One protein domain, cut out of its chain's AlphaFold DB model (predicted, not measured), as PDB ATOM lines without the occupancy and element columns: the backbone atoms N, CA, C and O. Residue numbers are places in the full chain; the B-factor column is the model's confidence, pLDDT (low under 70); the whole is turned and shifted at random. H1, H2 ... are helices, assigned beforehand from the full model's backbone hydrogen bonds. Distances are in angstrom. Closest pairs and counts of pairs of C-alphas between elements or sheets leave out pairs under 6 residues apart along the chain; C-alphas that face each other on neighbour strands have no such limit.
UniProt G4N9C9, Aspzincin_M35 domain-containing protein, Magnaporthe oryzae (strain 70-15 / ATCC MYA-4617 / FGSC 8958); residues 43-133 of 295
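Overview. This is residues 43 to 133 of the 295 residues of the protein "Aspzincin_M35 domain-containing protein" of Magnaporthe oryzae (strain 70-15 / ATCC MYA-4617 / FGSC 8958) (UniProt G4N9C9). What shape do these atoms make? A small body of short helices, with H2 and H5 packed on each other and H3 packed on the first part of H5, has one long helical arm: residues 43 to 58 of H1 stick out from it. H1 and H2 make a V that meets near the end of H1 and the start of H2, while short H4 lies at the far side of the body from H1. What is it built of, and how large is it? The printed part has 91 residues with five named helices, H1 to H5 in order along the chain, and no named strand, and its class is all helix. It is only just compact, close to loose, with a radius of gyration of the C-alphas of 14.5 A and spans of 44 by 30 by 26 A.

Arrangement. How does the first helix meet the next? H1, residues 43 to 62, and H2, residues 75 to 85, only just touch, with 3 pairs of C-alphas within 8 A, and H1 does so with residues 60 to 61 alone. Their closest C-alphas, of Phe 60 and Gln 75, are 6.1 A apart, and they run opposite ways at a steep tilt of 46 degrees. What touches H5, residues 121 to 132? H2 touches it at a steep tilt of 43 degrees, opposite ways, with the closest C-alphas, of His 81 and Ala 121, 4.9 A apart. H3, residues 99 to 105, touches residues 122 to 126 of H5 alone, with the closest C-alphas, of Val 103 and Thr 123, 5.7 A apart; the steep tilt of 69 degrees is only just short of about perpendicular. Where is H4, residues 111 to 117? It is close to H3 but not clearly touching, with the closest C-alphas, of Val 103 and Asn 117, 6.5 A apart, and it is apart from H1 and H2. Are the helices' backbones complete? Each O i to N i+4 pair is within hydrogen-bond range in H1, H3, H4 and H5, and 6 of 7 are in H2.

Along the chain. Where does H1 begin? Its C-alpha 43 is at (-16.250, -14.737, -52.062), and H1 is 28.7 A from first to last C-alpha. Where do H2 and H5 lie? H2 begins with C-alpha 75 at (-46.258, -13.339, -43.520) and is 15.8 A long. H5 is 17.5 A long and ends with C-alpha 132 at (-58.773, -5.908, -42.630).

Size, cuts and confidence. How far does it reach, and is it cut? The two C-alphas farthest apart, of Ser 43 and Tyr 133, are 46.1 A apart, and the printed part has no cut. Which links are long? Those from H1 to H2, 12 residues, and from H2 to H3, 13 residues, are long. Where is confidence low? The pLDDT is under 70 at residue 43, residues 67 to 72 and residues 108 to 112, and its mean over the printed part is 83.0.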
ATOM      1  N   SER A  43     -15.577 -13.708 -52.867       61.03
ATOM      2  CA  SER A  43     -16.250 -14.737 -52.062       61.03
ATOM      3  C   SER A  43     -16.961 -14.127 -50.854       61.03
ATOM      4  O   SER A  43     -18.116 -14.453 -50.617       61.03
ATOM      5  N   SER A  44     -16.341 -13.162 -50.162       77.44
ATOM      6  CA  SER A  44     -16.929 -12.557 -48.958       77.44
ATOM      7  C   SER A  44     -18.218 -11.775 -49.231       77.44
ATOM      8  O   SER A  44     -19.133 -11.820 -48.416       77.44
ATOM      9  N   CYS A  45     -18.336 -11.103 -50.381       73.06
ATOM     10  CA  CYS A  45     -19.557 -10.374 -50.740       73.06
ATOM     11  C   CYS A  45     -20.731 -11.320 -51.056       73.06
ATOM     12  O   CYS A  45     -21.853 -11.092 -50.602       73.06
ATOM     13  N   VAL A  46     -20.471 -12.408 -51.789       79.06
ATOM     14  CA  VAL A  46     -21.495 -13.417 -52.113       79.06
ATOM     15  C   VAL A  46     -21.953 -14.151 -50.852       79.06
ATOM     16  O   VAL A  46     -23.153 -14.350 -50.662       79.06
ATOM     17  N   ASP A  47     -21.016 -14.507 -49.973       81.94
ATOM     18  CA  ASP A  47     -21.328 -15.175 -48.710       81.94
ATOM     19  C   ASP A  47     -22.149 -14.265 -47.784       81.94
ATOM     20  O   ASP A  47     -23.140 -14.715 -47.208       81.94
ATOM     21  N   TRP A  48     -21.817 -12.971 -47.720       80.19
ATOM     22  CA  TRP A  48     -22.589 -11.985 -46.961       80.19
ATOM     23  C   TRP A  48     -24.019 -11.832 -47.497       80.19
ATOM     24  O   TRP A  48     -24.973 -11.929 -46.732       80.19
ATOM     25  N   GLN A  49     -24.201 -11.677 -48.814       78.12
ATOM     26  CA  GLN A  49     -25.541 -11.590 -49.417       78.12
ATOM     27  C   GLN A  49     -26.375 -12.845 -49.150       78.12
ATOM     28  O   GLN A  49     -27.567 -12.759 -48.853       78.12
ATOM     29  N   ARG A  50     -25.746 -14.021 -49.233       79.75
ATOM     30  CA  ARG A  50     -26.400 -15.292 -48.922       79.75
ATOM     31  C   ARG A  50     -26.837 -15.350 -47.463       79.75
ATOM     32  O   ARG A  50     -27.935 -15.822 -47.192       79.75
ATOM     33  N   GLN A  51     -25.999 -14.881 -46.542       85.81
ATOM     34  CA  GLN A  51     -26.335 -14.850 -45.126       85.81
ATOM     35  C   GLN A  51     -27.536 -13.933 -44.854       85.81
ATOM     36  O   GLN A  51     -28.471 -14.363 -44.188       85.81
ATOM     37  N   GLN A  52     -27.582 -12.748 -45.469       78.62
ATOM     38  CA  GLN A  52     -28.723 -11.835 -45.328       78.62
ATOM     39  C   GLN A  52     -30.033 -12.426 -45.861       78.62
ATOM     40  O   GLN A  52     -31.082 -12.288 -45.237       78.62
ATOM     41  N   LEU A  53     -29.982 -13.136 -46.991       79.00
ATOM     42  CA  LEU A  53     -31.149 -13.844 -47.526       79.00
ATOM     43  C   LEU A  53     -31.638 -14.946 -46.579       79.00
ATOM     44  O   LEU A  53     -32.843 -15.115 -46.410       79.00
ATOM     45  N   LEU A  54     -30.719 -15.689 -45.959       83.81
ATOM     46  CA  LEU A  54     -31.070 -16.732 -44.993       83.81
ATOM     47  C   LEU A  54     -31.691 -16.141 -43.723       83.81
ATOM     48  O   LEU A  54     -32.656 -16.700 -43.206       83.81
ATOM     49  N   GLU A  55     -31.171 -15.013 -43.239       82.50
ATOM     50  CA  GLU A  55     -31.724 -14.302 -42.085       82.50
ATOM     51  C   GLU A  55     -33.131 -13.763 -42.388       82.50
ATOM     52  O   GLU A  55     -34.061 -14.042 -41.633       82.50
ATOM     53  N   ALA A  56     -33.336 -13.129 -43.547       78.50
ATOM     54  CA  ALA A  56     -34.653 -12.653 -43.976       78.50
ATOM     55  C   ALA A  56     -35.678 -13.794 -44.136       78.50
ATOM     56  O   ALA A  56     -36.829 -13.675 -43.714       78.50
ATOM     57  N   GLN A  57     -35.263 -14.930 -44.706       86.31
ATOM     58  CA  GLN A  57     -36.116 -16.117 -44.816       86.31
ATOM     59  C   GLN A  57     -36.496 -16.664 -43.443       86.31
ATOM     60  O   GLN A  57     -37.660 -16.983 -43.205       86.31
ATOM     61  N   LYS A  58     -35.525 -16.758 -42.532       90.31
ATOM     62  CA  LYS A  58     -35.768 -17.224 -41.169       90.31
ATOM     63  C   LYS A  58     -36.780 -16.325 -40.462       90.31
ATOM     64  O   LYS A  58     -37.761 -16.836 -39.930       90.31
ATOM     65  N   GLU A  59     -36.599 -15.007 -40.532       87.06
ATOM     66  CA  GLU A  59     -37.554 -14.058 -39.962       87.06
ATOM     67  C   GLU A  59     -38.954 -14.206 -40.560       87.06
ATOM     68  O   GLU A  59     -39.940 -14.143 -39.831       87.06
ATOM     69  N   PHE A  60     -39.068 -14.411 -41.874       88.44
ATOM     70  CA  PHE A  60     -40.365 -14.617 -42.520       88.44
ATOM     71  C   PHE A  60     -41.101 -15.832 -41.939       88.44
ATOM     72  O   PHE A  60     -42.282 -15.743 -41.599       88.44
ATOM     73  N   PHE A  61     -40.410 -16.962 -41.769       89.25
ATOM     74  CA  PHE A  61     -41.022 -18.180 -41.230       89.25
ATOM     75  C   PHE A  61     -41.299 -18.123 -39.721       89.25
ATOM     76  O   PHE A  61     -42.171 -18.847 -39.247       89.25
ATOM     77  N   GLU A  62     -40.614 -17.253 -38.977       88.88
ATOM     78  CA  GLU A  62     -40.852 -17.033 -37.543       88.88
ATOM     79  C   GLU A  62     -41.996 -16.038 -37.259       88.88
ATOM     80  O   GLU A  62     -42.476 -15.949 -36.126       88.88
ATOM     81  N   ARG A  63     -42.478 -15.307 -38.274       84.56
ATOM     82  CA  ARG A  63     -43.594 -14.356 -38.143       84.56
ATOM     83  C   ARG A  63     -44.958 -15.050 -38.099       84.56
ATOM     84  O   ARG A  63     -45.160 -16.140 -38.630       84.56
ATOM     85  N   CYS A  64     -45.935 -14.363 -37.503       86.00
ATOM     86  CA  CYS A  64     -47.348 -14.739 -37.580       86.00
ATOM     87  C   CYS A  64     -47.806 -14.901 -39.036       86.00
ATOM     88  O   CYS A  64     -47.327 -14.201 -39.922       86.00
ATOM     89  N   THR A  65     -48.773 -15.784 -39.286       84.56
ATOM     90  CA  THR A  65     -49.312 -16.006 -40.637       84.56
ATOM     91  C   THR A  65     -50.198 -14.850 -41.099       84.56
ATOM     92  O   THR A  65     -49.981 -14.310 -42.178       84.56
ATOM     93  N   THR A  66     -51.186 -14.457 -40.284       73.50
ATOM     94  CA  THR A  66     -52.201 -13.453 -40.669       73.50
ATOM     95  C   THR A  66     -52.638 -12.492 -39.564       73.50
ATOM     96  O   THR A  66     -53.421 -11.574 -39.819       73.50
ATOM     97  N   LYS A  67     -52.182 -12.692 -38.321       64.62
ATOM     98  CA  LYS A  67     -52.708 -11.965 -37.162       64.62
ATOM     99  C   LYS A  67     -51.605 -11.330 -36.326       64.62
ATOM    100  O   LYS A  67     -50.976 -11.994 -35.510       64.62
ATOM    101  N   ALA A  68     -51.475 -10.022 -36.481       55.22
ATOM    102  CA  ALA A  68     -50.835  -9.154 -35.515       55.22
ATOM    103  C   ALA A  68     -51.866  -8.138 -35.031       55.22
ATOM    104  O   ALA A  68     -52.309  -7.266 -35.784       55.22
ATOM    105  N   VAL A  69     -52.297  -8.285 -33.782       55.72
ATOM    106  CA  VAL A  69     -52.990  -7.211 -33.069       55.72
ATOM    107  C   VAL A  69     -51.895  -6.237 -32.645       55.72
ATOM    108  O   VAL A  69     -50.997  -6.646 -31.924       55.72
ATOM    109  N   GLY A  70     -51.944  -4.982 -33.098       58.47
ATOM    110  CA  GLY A  70     -50.948  -3.966 -32.712       58.47
ATOM    111  C   GLY A  70     -49.946  -3.557 -33.797       58.47
ATOM    112  O   GLY A  70     -49.042  -2.786 -33.515       58.47
ATOM    113  N   GLY A  71     -50.125  -3.995 -35.048       63.22
ATOM    114  CA  GLY A  71     -49.311  -3.497 -36.161       63.22
ATOM    115  C   GLY A  71     -48.021  -4.273 -36.434       63.22
ATOM    116  O   GLY A  71     -47.214  -3.798 -37.241       63.22
ATOM    117  N   ASP A  72     -47.833  -5.459 -35.849       69.12
ATOM    118  CA  ASP A  72     -46.740  -6.339 -36.278       69.12
ATOM    119  C   ASP A  72     -46.939  -6.793 -37.731       69.12
ATOM    120  O   ASP A  72     -48.042  -6.810 -38.284       69.12
ATOM    121  N   VAL A  73     -45.828  -7.133 -38.373       76.19
ATOM    122  CA  VAL A  73     -45.793  -7.558 -39.773       76.19
ATOM    123  C   VAL A  73     -45.849  -9.086 -39.809       76.19
ATOM    124  O   VAL A  73     -44.902  -9.747 -39.380       76.19
ATOM    125  N   CYS A  74     -46.959  -9.627 -40.313       87.00
ATOM    126  CA  CYS A  74     -47.163 -11.055 -40.560       87.00
ATOM    127  C   CYS A  74     -46.758 -11.454 -41.989       87.00
ATOM    128  O   CYS A  74     -46.595 -10.608 -42.867       87.00
ATOM    129  N   GLN A  75     -46.638 -12.758 -42.231       90.81
ATOM    130  CA  GLN A  75     -46.258 -13.339 -43.520       90.81
ATOM    131  C   GLN A  75     -47.125 -12.844 -44.677       90.81
ATOM    132  O   GLN A  75     -46.618 -12.535 -45.751       90.81
ATOM    133  N   ASP A  76     -48.433 -12.749 -44.478       88.88
ATOM    134  CA  ASP A  76     -49.366 -12.328 -45.516       88.88
ATOM    135  C   ASP A  76     -49.186 -10.872 -45.968       88.88
ATOM    136  O   ASP A  76     -49.277 -10.583 -47.160       88.88
ATOM    137  N   VAL A  77     -48.911  -9.953 -45.045       89.69
ATOM    138  CA  VAL A  77     -48.614  -8.555 -45.372       89.69
ATOM    139  C   VAL A  77     -47.192  -8.395 -45.907       89.69
ATOM    140  O   VAL A  77     -46.999  -7.606 -46.828       89.69
ATOM    141  N   THR A  78     -46.234  -9.218 -45.461       91.69
ATOM    142  CA  THR A  78     -44.914  -9.315 -46.106       91.69
ATOM    143  C   THR A  78     -45.037  -9.790 -47.555       91.69
ATOM    144  O   THR A  78     -44.414  -9.218 -48.439       91.69
ATOM    145  N   LEU A  79     -45.895 -10.770 -47.851       93.69
ATOM    146  CA  LEU A  79     -46.136 -11.190 -49.235       93.69
ATOM    147  C   LEU A  79     -46.712 -10.052 -50.084       93.69
ATOM    148  O   LEU A  79     -46.325  -9.902 -51.240       93.69
ATOM    149  N   ILE A  80     -47.612  -9.236 -49.528       94.00
ATOM    150  CA  ILE A  80     -48.132  -8.052 -50.226       94.00
ATOM    151  C   ILE A  80     -47.003  -7.059 -50.515       94.00
ATOM    152  O   ILE A  80     -46.897  -6.609 -51.655       94.00
ATOM    153  N   HIS A  81     -46.161  -6.754 -49.524       94.81
ATOM    154  CA  HIS A  81     -44.980  -5.905 -49.690       94.81
ATOM    155  C   HIS A  81     -44.114  -6.406 -50.860       94.81
ATOM    156  O   HIS A  81     -43.973  -5.705 -51.866       94.81
ATOM    157  N   GLU A  82     -43.665  -7.662 -50.805       94.62
ATOM    158  CA  GLU A  82     -42.751  -8.239 -51.799       94.62
ATOM    159  C   GLU A  82     -43.367  -8.309 -53.204       94.62
ATOM    160  O   GLU A  82     -42.720  -8.002 -54.208       94.62
ATOM    161  N   LEU A  83     -44.652  -8.663 -53.310       96.44
ATOM    162  CA  LEU A  83     -45.343  -8.717 -54.599       96.44
ATOM    163  C   LEU A  83     -45.430  -7.336 -55.259       96.44
ATOM    164  O   LEU A  83     -45.385  -7.243 -56.488       96.44
ATOM    165  N   THR A  84     -45.522  -6.250 -54.488       96.69
ATOM    166  CA  THR A  84     -45.605  -4.905 -55.076       96.69
ATOM    167  C   THR A  84     -44.317  -4.469 -55.777       96.69
ATOM    168  O   THR A  84     -44.399  -3.678 -56.725       96.69
ATOM    169  N   HIS A  85     -43.159  -5.038 -55.422       96.56
ATOM    170  CA  HIS A  85     -41.897  -4.780 -56.125       96.56
ATOM    171  C   HIS A  85     -41.895  -5.304 -57.559       96.56
ATOM    172  O   HIS A  85     -41.184  -4.774 -58.420       96.56
ATOM    173  N   LEU A  86     -42.711  -6.316 -57.868       95.12
ATOM    174  CA  LEU A  86     -42.818  -6.829 -59.226       95.12
ATOM    175  C   LEU A  86     -43.354  -5.728 -60.150       95.12
ATOM    176  O   LEU A  86     -44.460  -5.211 -59.968       95.12
ATOM    177  N   GLN A  87     -42.584  -5.396 -61.191       95.19
ATOM    178  CA  GLN A  87     -42.961  -4.388 -62.193       95.19
ATOM    179  C   GLN A  87     -44.289  -4.712 -62.894       95.19
ATOM    180  O   GLN A  87     -44.984  -3.804 -63.337       95.19
ATOM    181  N   SER A  88     -44.646  -5.997 -62.983       95.81
ATOM    182  CA  SER A  88     -45.922  -6.463 -63.539       95.81
ATOM    183  C   SER A  88     -47.125  -6.193 -62.635       95.81
ATOM    184  O   SER A  88     -48.253  -6.320 -63.096       95.81
ATOM    185  N   ILE A  89     -46.898  -5.857 -61.363       95.00
ATOM    186  CA  ILE A  89     -47.946  -5.553 -60.386       95.00
ATOM    187  C   ILE A  89     -47.976  -4.047 -60.124       95.00
ATOM    188  O   ILE A  89     -48.966  -3.386 -60.438       95.00
ATOM    189  N   LYS A  90     -46.892  -3.487 -59.572       95.50
ATOM    190  CA  LYS A  90     -46.812  -2.050 -59.262       95.50
ATOM    191  C   LYS A  90     -45.423  -1.445 -59.455       95.50
ATOM    192  O   LYS A  90     -45.349  -0.263 -59.806       95.50
ATOM    193  N   GLY A  91     -44.362  -2.224 -59.234       96.06
ATOM    194  CA  GLY A  91     -42.977  -1.758 -59.297       96.06
ATOM    195  C   GLY A  91     -42.640  -0.755 -58.192       96.06
ATOM    196  O   GLY A  91     -42.111   0.316 -58.487       96.06
ATOM    197  N   THR A  92     -43.019  -1.051 -56.949       96.62
ATOM    198  CA  THR A  92     -42.666  -0.234 -55.776       96.62
ATOM    199  C   THR A  92     -41.176  -0.334 -55.440       96.62
ATOM    200  O   THR A  92     -40.467  -1.224 -55.913       96.62
ATOM    201  N   LEU A  93     -40.698   0.599 -54.618       94.25
ATOM    202  CA  LEU A  93     -39.327   0.690 -54.127       94.25
ATOM    203  C   LEU A  93     -39.314   0.800 -52.602       94.25
ATOM    204  O   LEU A  93     -40.246   1.352 -52.014       94.25
ATOM    205  N   ASP A  94     -38.198   0.403 -51.997       92.06
ATOM    206  CA  ASP A  94     -37.900   0.695 -50.597       92.06
ATOM    207  C   ASP A  94     -37.082   1.975 -50.490       92.06
ATOM    208  O   ASP A  94     -35.941   2.065 -50.947       92.06
ATOM    209  N   TYR A  95     -37.655   3.000 -49.862       87.75
ATOM    210  CA  TYR A  95     -36.993   4.294 -49.687       87.75
ATOM    211  C   TYR A  95     -36.126   4.348 -48.422       87.75
ATOM    212  O   TYR A  95     -36.076   5.384 -47.762       87.75
ATOM    213  N   ALA A  96     -35.471   3.232 -48.074       84.88
ATOM    214  CA  ALA A  96     -34.704   3.058 -46.833       84.88
ATOM    215  C   ALA A  96     -35.508   3.429 -45.570       84.88
ATOM    216  O   ALA A  96     -34.976   3.928 -44.579       84.88
ATOM    217  N   THR A  97     -36.818   3.215 -45.628       82.38
ATOM    218  CA  THR A  97     -37.750   3.490 -44.545       82.38
ATOM    219  C   THR A  97     -38.792   2.388 -44.513       82.38
ATOM    220  O   THR A  97     -39.234   1.932 -45.567       82.38
ATOM    221  N   TYR A  98     -39.147   1.950 -43.308       83.31
ATOM    222  CA  TYR A  98     -39.935   0.743 -43.091       83.31
ATOM    223  C   TYR A  98     -40.946   0.947 -41.963       83.31
ATOM    224  O   TYR A  98     -40.812   1.824 -41.102       83.31
ATOM    225  N   GLY A  99     -41.964   0.103 -41.966       82.38
ATOM    226  CA  GLY A  99     -43.057   0.085 -41.022       82.38
ATOM    227  C   GLY A  99     -43.967   1.307 -41.090       82.38
ATOM    228  O   GLY A  99     -43.858   2.183 -41.949       82.38
ATOM    229  N   ILE A 100     -44.886   1.368 -40.125       81.12
ATOM    230  CA  ILE A 100     -45.878   2.442 -40.028       81.12
ATOM    231  C   ILE A 100     -45.217   3.824 -39.949       81.12
ATOM    232  O   ILE A 100     -45.653   4.748 -40.631       81.12
ATOM    233  N   TYR A 101     -44.130   3.961 -39.185       81.69
ATOM    234  CA  TYR A 101     -43.411   5.227 -39.054       81.69
ATOM    235  C   TYR A 101     -42.756   5.653 -40.364       81.69
ATOM    236  O   TYR A 101     -42.796   6.837 -40.692       81.69
ATOM    237  N   GLY A 102     -42.216   4.710 -41.141       82.62
ATOM    238  CA  GLY A 102     -41.654   5.012 -42.450       82.62
ATOM    239  C   GLY A 102     -42.708   5.461 -43.453       82.62
ATOM    240  O   GLY A 102     -42.549   6.495 -44.102       82.62
ATOM    241  N   VAL A 103     -43.846   4.762 -43.493       85.25
ATOM    242  CA  VAL A 103     -45.002   5.181 -44.297       85.25
ATOM    243  C   VAL A 103     -45.456   6.586 -43.889       85.25
ATOM    244  O   VAL A 103     -45.625   7.434 -44.762       85.25
ATOM    245  N   MET A 104     -45.601   6.867 -42.587       83.19
ATOM    246  CA  MET A 104     -46.012   8.188 -42.086       83.19
ATOM    247  C   MET A 104     -44.984   9.284 -42.392       83.19
ATOM    248  O   MET A 104     -45.372  10.399 -42.734       83.19
ATOM    249  N   ALA A 105     -43.685   8.983 -42.327       79.56
ATOM    250  CA  ALA A 105     -42.624   9.930 -42.668       79.56
ATOM    251  C   ALA A 105     -42.664  10.338 -44.151       79.56
ATOM    252  O   ALA A 105     -42.314  11.467 -44.493       79.56
ATOM    253  N   LEU A 106     -43.154   9.455 -45.030       80.62
ATOM    254  CA  LEU A 106     -43.411   9.763 -46.439       80.62
ATOM    255  C   LEU A 106     -44.717  10.547 -46.665       80.62
ATOM    256  O   LEU A 106     -44.973  10.997 -47.777       80.62
ATOM    257  N   ILE A 107     -45.543  10.774 -45.639       73.25
ATOM    258  CA  ILE A 107     -46.717  11.669 -45.697       73.25
ATOM    259  C   ILE A 107     -46.282  13.105 -45.338       73.25
ATOM    260  O   ILE A 107     -46.958  13.851 -44.629       73.25
ATOM    261  N   GLY A 108     -45.112  13.510 -45.831       65.50
ATOM    262  CA  GLY A 108     -44.620  14.874 -45.707       65.50
ATOM    263  C   GLY A 108     -45.521  15.885 -46.422       65.50
ATOM    264  O   GLY A 108     -46.348  15.561 -47.277       65.50
ATOM    265  N   THR A 109     -45.366  17.161 -46.067       51.03
ATOM    266  CA  THR A 109     -46.181  18.278 -46.582       51.03
ATOM    267  C   THR A 109     -45.912  18.613 -48.055       51.03
ATOM    268  O   THR A 109     -46.545  19.521 -48.605       51.03
ATOM    269  N   GLN A 110     -44.995  17.900 -48.717       56.41
ATOM    270  CA  GLN A 110     -44.631  18.126 -50.109       56.41
ATOM    271  C   GLN A 110     -45.242  17.070 -51.036       56.41
ATOM    272  O   GLN A 110     -45.322  15.885 -50.729       56.41
ATOM    273  N   ARG A 111     -45.623  17.490 -52.249       55.19
ATOM    274  CA  ARG A 111     -46.152  16.582 -53.287       55.19
ATOM    275  C   ARG A 111     -45.189  15.446 -53.658       55.19
ATOM    276  O   ARG A 111     -45.655  14.386 -54.067       55.19
ATOM    277  N   LEU A 112     -43.878  15.677 -53.548       55.56
ATOM    278  CA  LEU A 112     -42.854  14.659 -53.800       55.56
ATOM    279  C   LEU A 112     -42.948  13.505 -52.792       55.56
ATOM    280  O   LEU A 112     -42.748  12.355 -53.176       55.56
ATOM    281  N   ASP A 113     -43.351  13.797 -51.557       74.94
ATOM    282  CA  ASP A 113     -43.464  12.804 -50.490       74.94
ATOM    283  C   ASP A 113     -44.687  11.910 -50.724       74.94
ATOM    284  O   ASP A 113     -44.583  10.687 -50.685       74.94
ATOM    285  N   SER A 114     -45.814  12.484 -51.163       80.31
ATOM    286  CA  SER A 114     -47.001  11.697 -51.536       80.31
ATOM    287  C   SER A 114     -46.757  10.760 -52.729       80.31
ATOM    288  O   SER A 114     -47.291   9.653 -52.768       80.31
ATOM    289  N   ALA A 115     -45.955  11.183 -53.714       86.56
ATOM    290  CA  ALA A 115     -45.599  10.338 -54.856       86.56
ATOM    291  C   ALA A 115     -44.636   9.206 -54.465       86.56
ATOM    292  O   ALA A 115     -44.720   8.117 -55.034       86.56
ATOM    293  N   ARG A 116     -43.745   9.446 -53.493       90.31
ATOM    294  CA  ARG A 116     -42.918   8.394 -52.889       90.31
ATOM    295  C   ARG A 116     -43.778   7.424 -52.094       90.31
ATOM    296  O   ARG A 116     -43.692   6.235 -52.338       90.31
ATOM    297  N   ASN A 117     -44.684   7.911 -51.252       90.00
ATOM    298  CA  ASN A 117     -45.606   7.062 -50.497       90.00
ATOM    299  C   ASN A 117     -46.398   6.107 -51.421       90.00
ATOM    300  O   ASN A 117     -46.379   4.898 -51.232       90.00
ATOM    301  N   LEU A 118     -46.959   6.606 -52.531       92.38
ATOM    302  CA  LEU A 118     -47.653   5.763 -53.523       92.38
ATOM    303  C   LEU A 118     -46.768   4.720 -54.231       92.38
ATOM    304  O   LEU A 118     -47.292   3.780 -54.832       92.38
ATOM    305  N   ASN A 119     -45.449   4.892 -54.213       94.88
ATOM    306  CA  ASN A 119     -44.490   3.961 -54.803       94.88
ATOM    307  C   ASN A 119     -43.670   3.209 -53.742       94.88
ATOM    308  O   ASN A 119     -42.704   2.545 -54.104       94.88
ATOM    309  N   HIS A 120     -44.048   3.284 -52.465       93.94
ATOM    310  CA  HIS A 120     -43.393   2.586 -51.360       93.94
ATOM    311  C   HIS A 120     -44.122   1.277 -51.041       93.94
ATOM    312  O   HIS A 120     -45.347   1.286 -50.932       93.94
ATOM    313  N   ALA A 121     -43.399   0.163 -50.901       95.31
ATOM    314  CA  ALA A 121     -43.996  -1.163 -50.713       95.31
ATOM    315  C   ALA A 121     -44.811  -1.278 -49.407       95.31
ATOM    316  O   ALA A 121     -45.984  -1.662 -49.460       95.31
ATOM    317  N   ASP A 122     -44.282  -0.808 -48.269       92.62
ATOM    318  CA  ASP A 122     -45.002  -0.852 -46.981       92.62
ATOM    319  C   ASP A 122     -46.299  -0.038 -46.989       92.62
ATOM    320  O   ASP A 122     -47.222  -0.306 -46.227       92.62
ATOM    321  N   THR A 123     -46.436   0.956 -47.870       92.88
ATOM    322  CA  THR A 123     -47.704   1.697 -47.966       92.88
ATOM    323  C   THR A 123     -48.865   0.760 -48.319       92.88
ATOM    324  O   THR A 123     -49.970   0.910 -47.791       92.88
ATOM    325  N   TYR A 124     -48.617  -0.238 -49.169       93.38
ATOM    326  CA  TYR A 124     -49.624  -1.213 -49.581       93.38
ATOM    327  C   TYR A 124     -49.884  -2.253 -48.496       93.38
ATOM    328  O   TYR A 124     -51.044  -2.600 -48.264       93.38
ATOM    329  N   ASP A 125     -48.839  -2.712 -47.806       91.19
ATOM    330  CA  ASP A 125     -48.992  -3.666 -46.709       91.19
ATOM    331  C   ASP A 125     -49.814  -3.066 -45.552       91.19
ATOM    332  O   ASP A 125     -50.757  -3.697 -45.064       91.19
ATOM    333  N   ARG A 126     -49.576  -1.789 -45.210       88.00
ATOM    334  CA  ARG A 126     -50.281  -1.086 -44.135       88.00
ATOM    335  C   ARG A 126     -51.699  -0.752 -44.528       88.00
ATOM    336  O   ARG A 126     -52.595  -0.859 -43.693       88.00
ATOM    337  N   PHE A 127     -51.922  -0.396 -45.790       88.56
ATOM    338  CA  PHE A 127     -53.272  -0.219 -46.305       88.56
ATOM    339  C   PHE A 127     -54.066  -1.530 -46.248       88.56
ATOM    340  O   PHE A 127     -55.199  -1.533 -45.770       88.56
ATOM    341  N   ALA A 128     -53.473  -2.651 -46.671       88.62
ATOM    342  CA  ALA A 128     -54.118  -3.961 -46.608       88.62
ATOM    343  C   ALA A 128     -54.401  -4.394 -45.163       88.62
ATOM    344  O   ALA A 128     -55.479  -4.919 -44.880       88.62
ATOM    345  N   LEU A 129     -53.468  -4.139 -44.244       83.75
ATOM    346  CA  LEU A 129     -53.647  -4.399 -42.818       83.75
ATOM    347  C   LEU A 129     -54.795  -3.560 -42.241       83.75
ATOM    348  O   LEU A 129     -55.695  -4.107 -41.610       83.75
ATOM    349  N   ALA A 130     -54.812  -2.250 -42.505       81.38
ATOM    350  CA  ALA A 130     -55.867  -1.350 -42.042       81.38
ATOM    351  C   ALA A 130     -57.244  -1.733 -42.607       81.38
ATOM    352  O   ALA A 130     -58.227  -1.748 -41.874       81.38
ATOM    353  N   ALA A 131     -57.313  -2.116 -43.886       81.94
ATOM    354  CA  ALA A 131     -58.555  -2.543 -44.529       81.94
ATOM    355  C   ALA A 131     -59.143  -3.833 -43.929       81.94
ATOM    356  O   ALA A 131     -60.353  -4.041 -43.995       81.94
ATOM    357  N   ARG A 132     -58.311  -4.703 -43.342       77.38
ATOM    358  CA  ARG A 132     -58.773  -5.908 -42.630       77.38
ATOM    359  C   ARG A 132     -59.364  -5.584 -41.263       77.38
ATOM    360  O   ARG A 132     -60.288  -6.266 -40.824       77.38
ATOM    361  N   TYR A 133     -58.832  -4.563 -40.599       70.50
ATOM    362  CA  TYR A 133     -59.277  -4.110 -39.287       70.50
ATOM    363  C   TYR A 133     -60.277  -2.956 -39.424       70.50
ATOM    364  O   TYR A 133     -60.013  -1.831 -39.009       70.50
TER     365      TYR A 133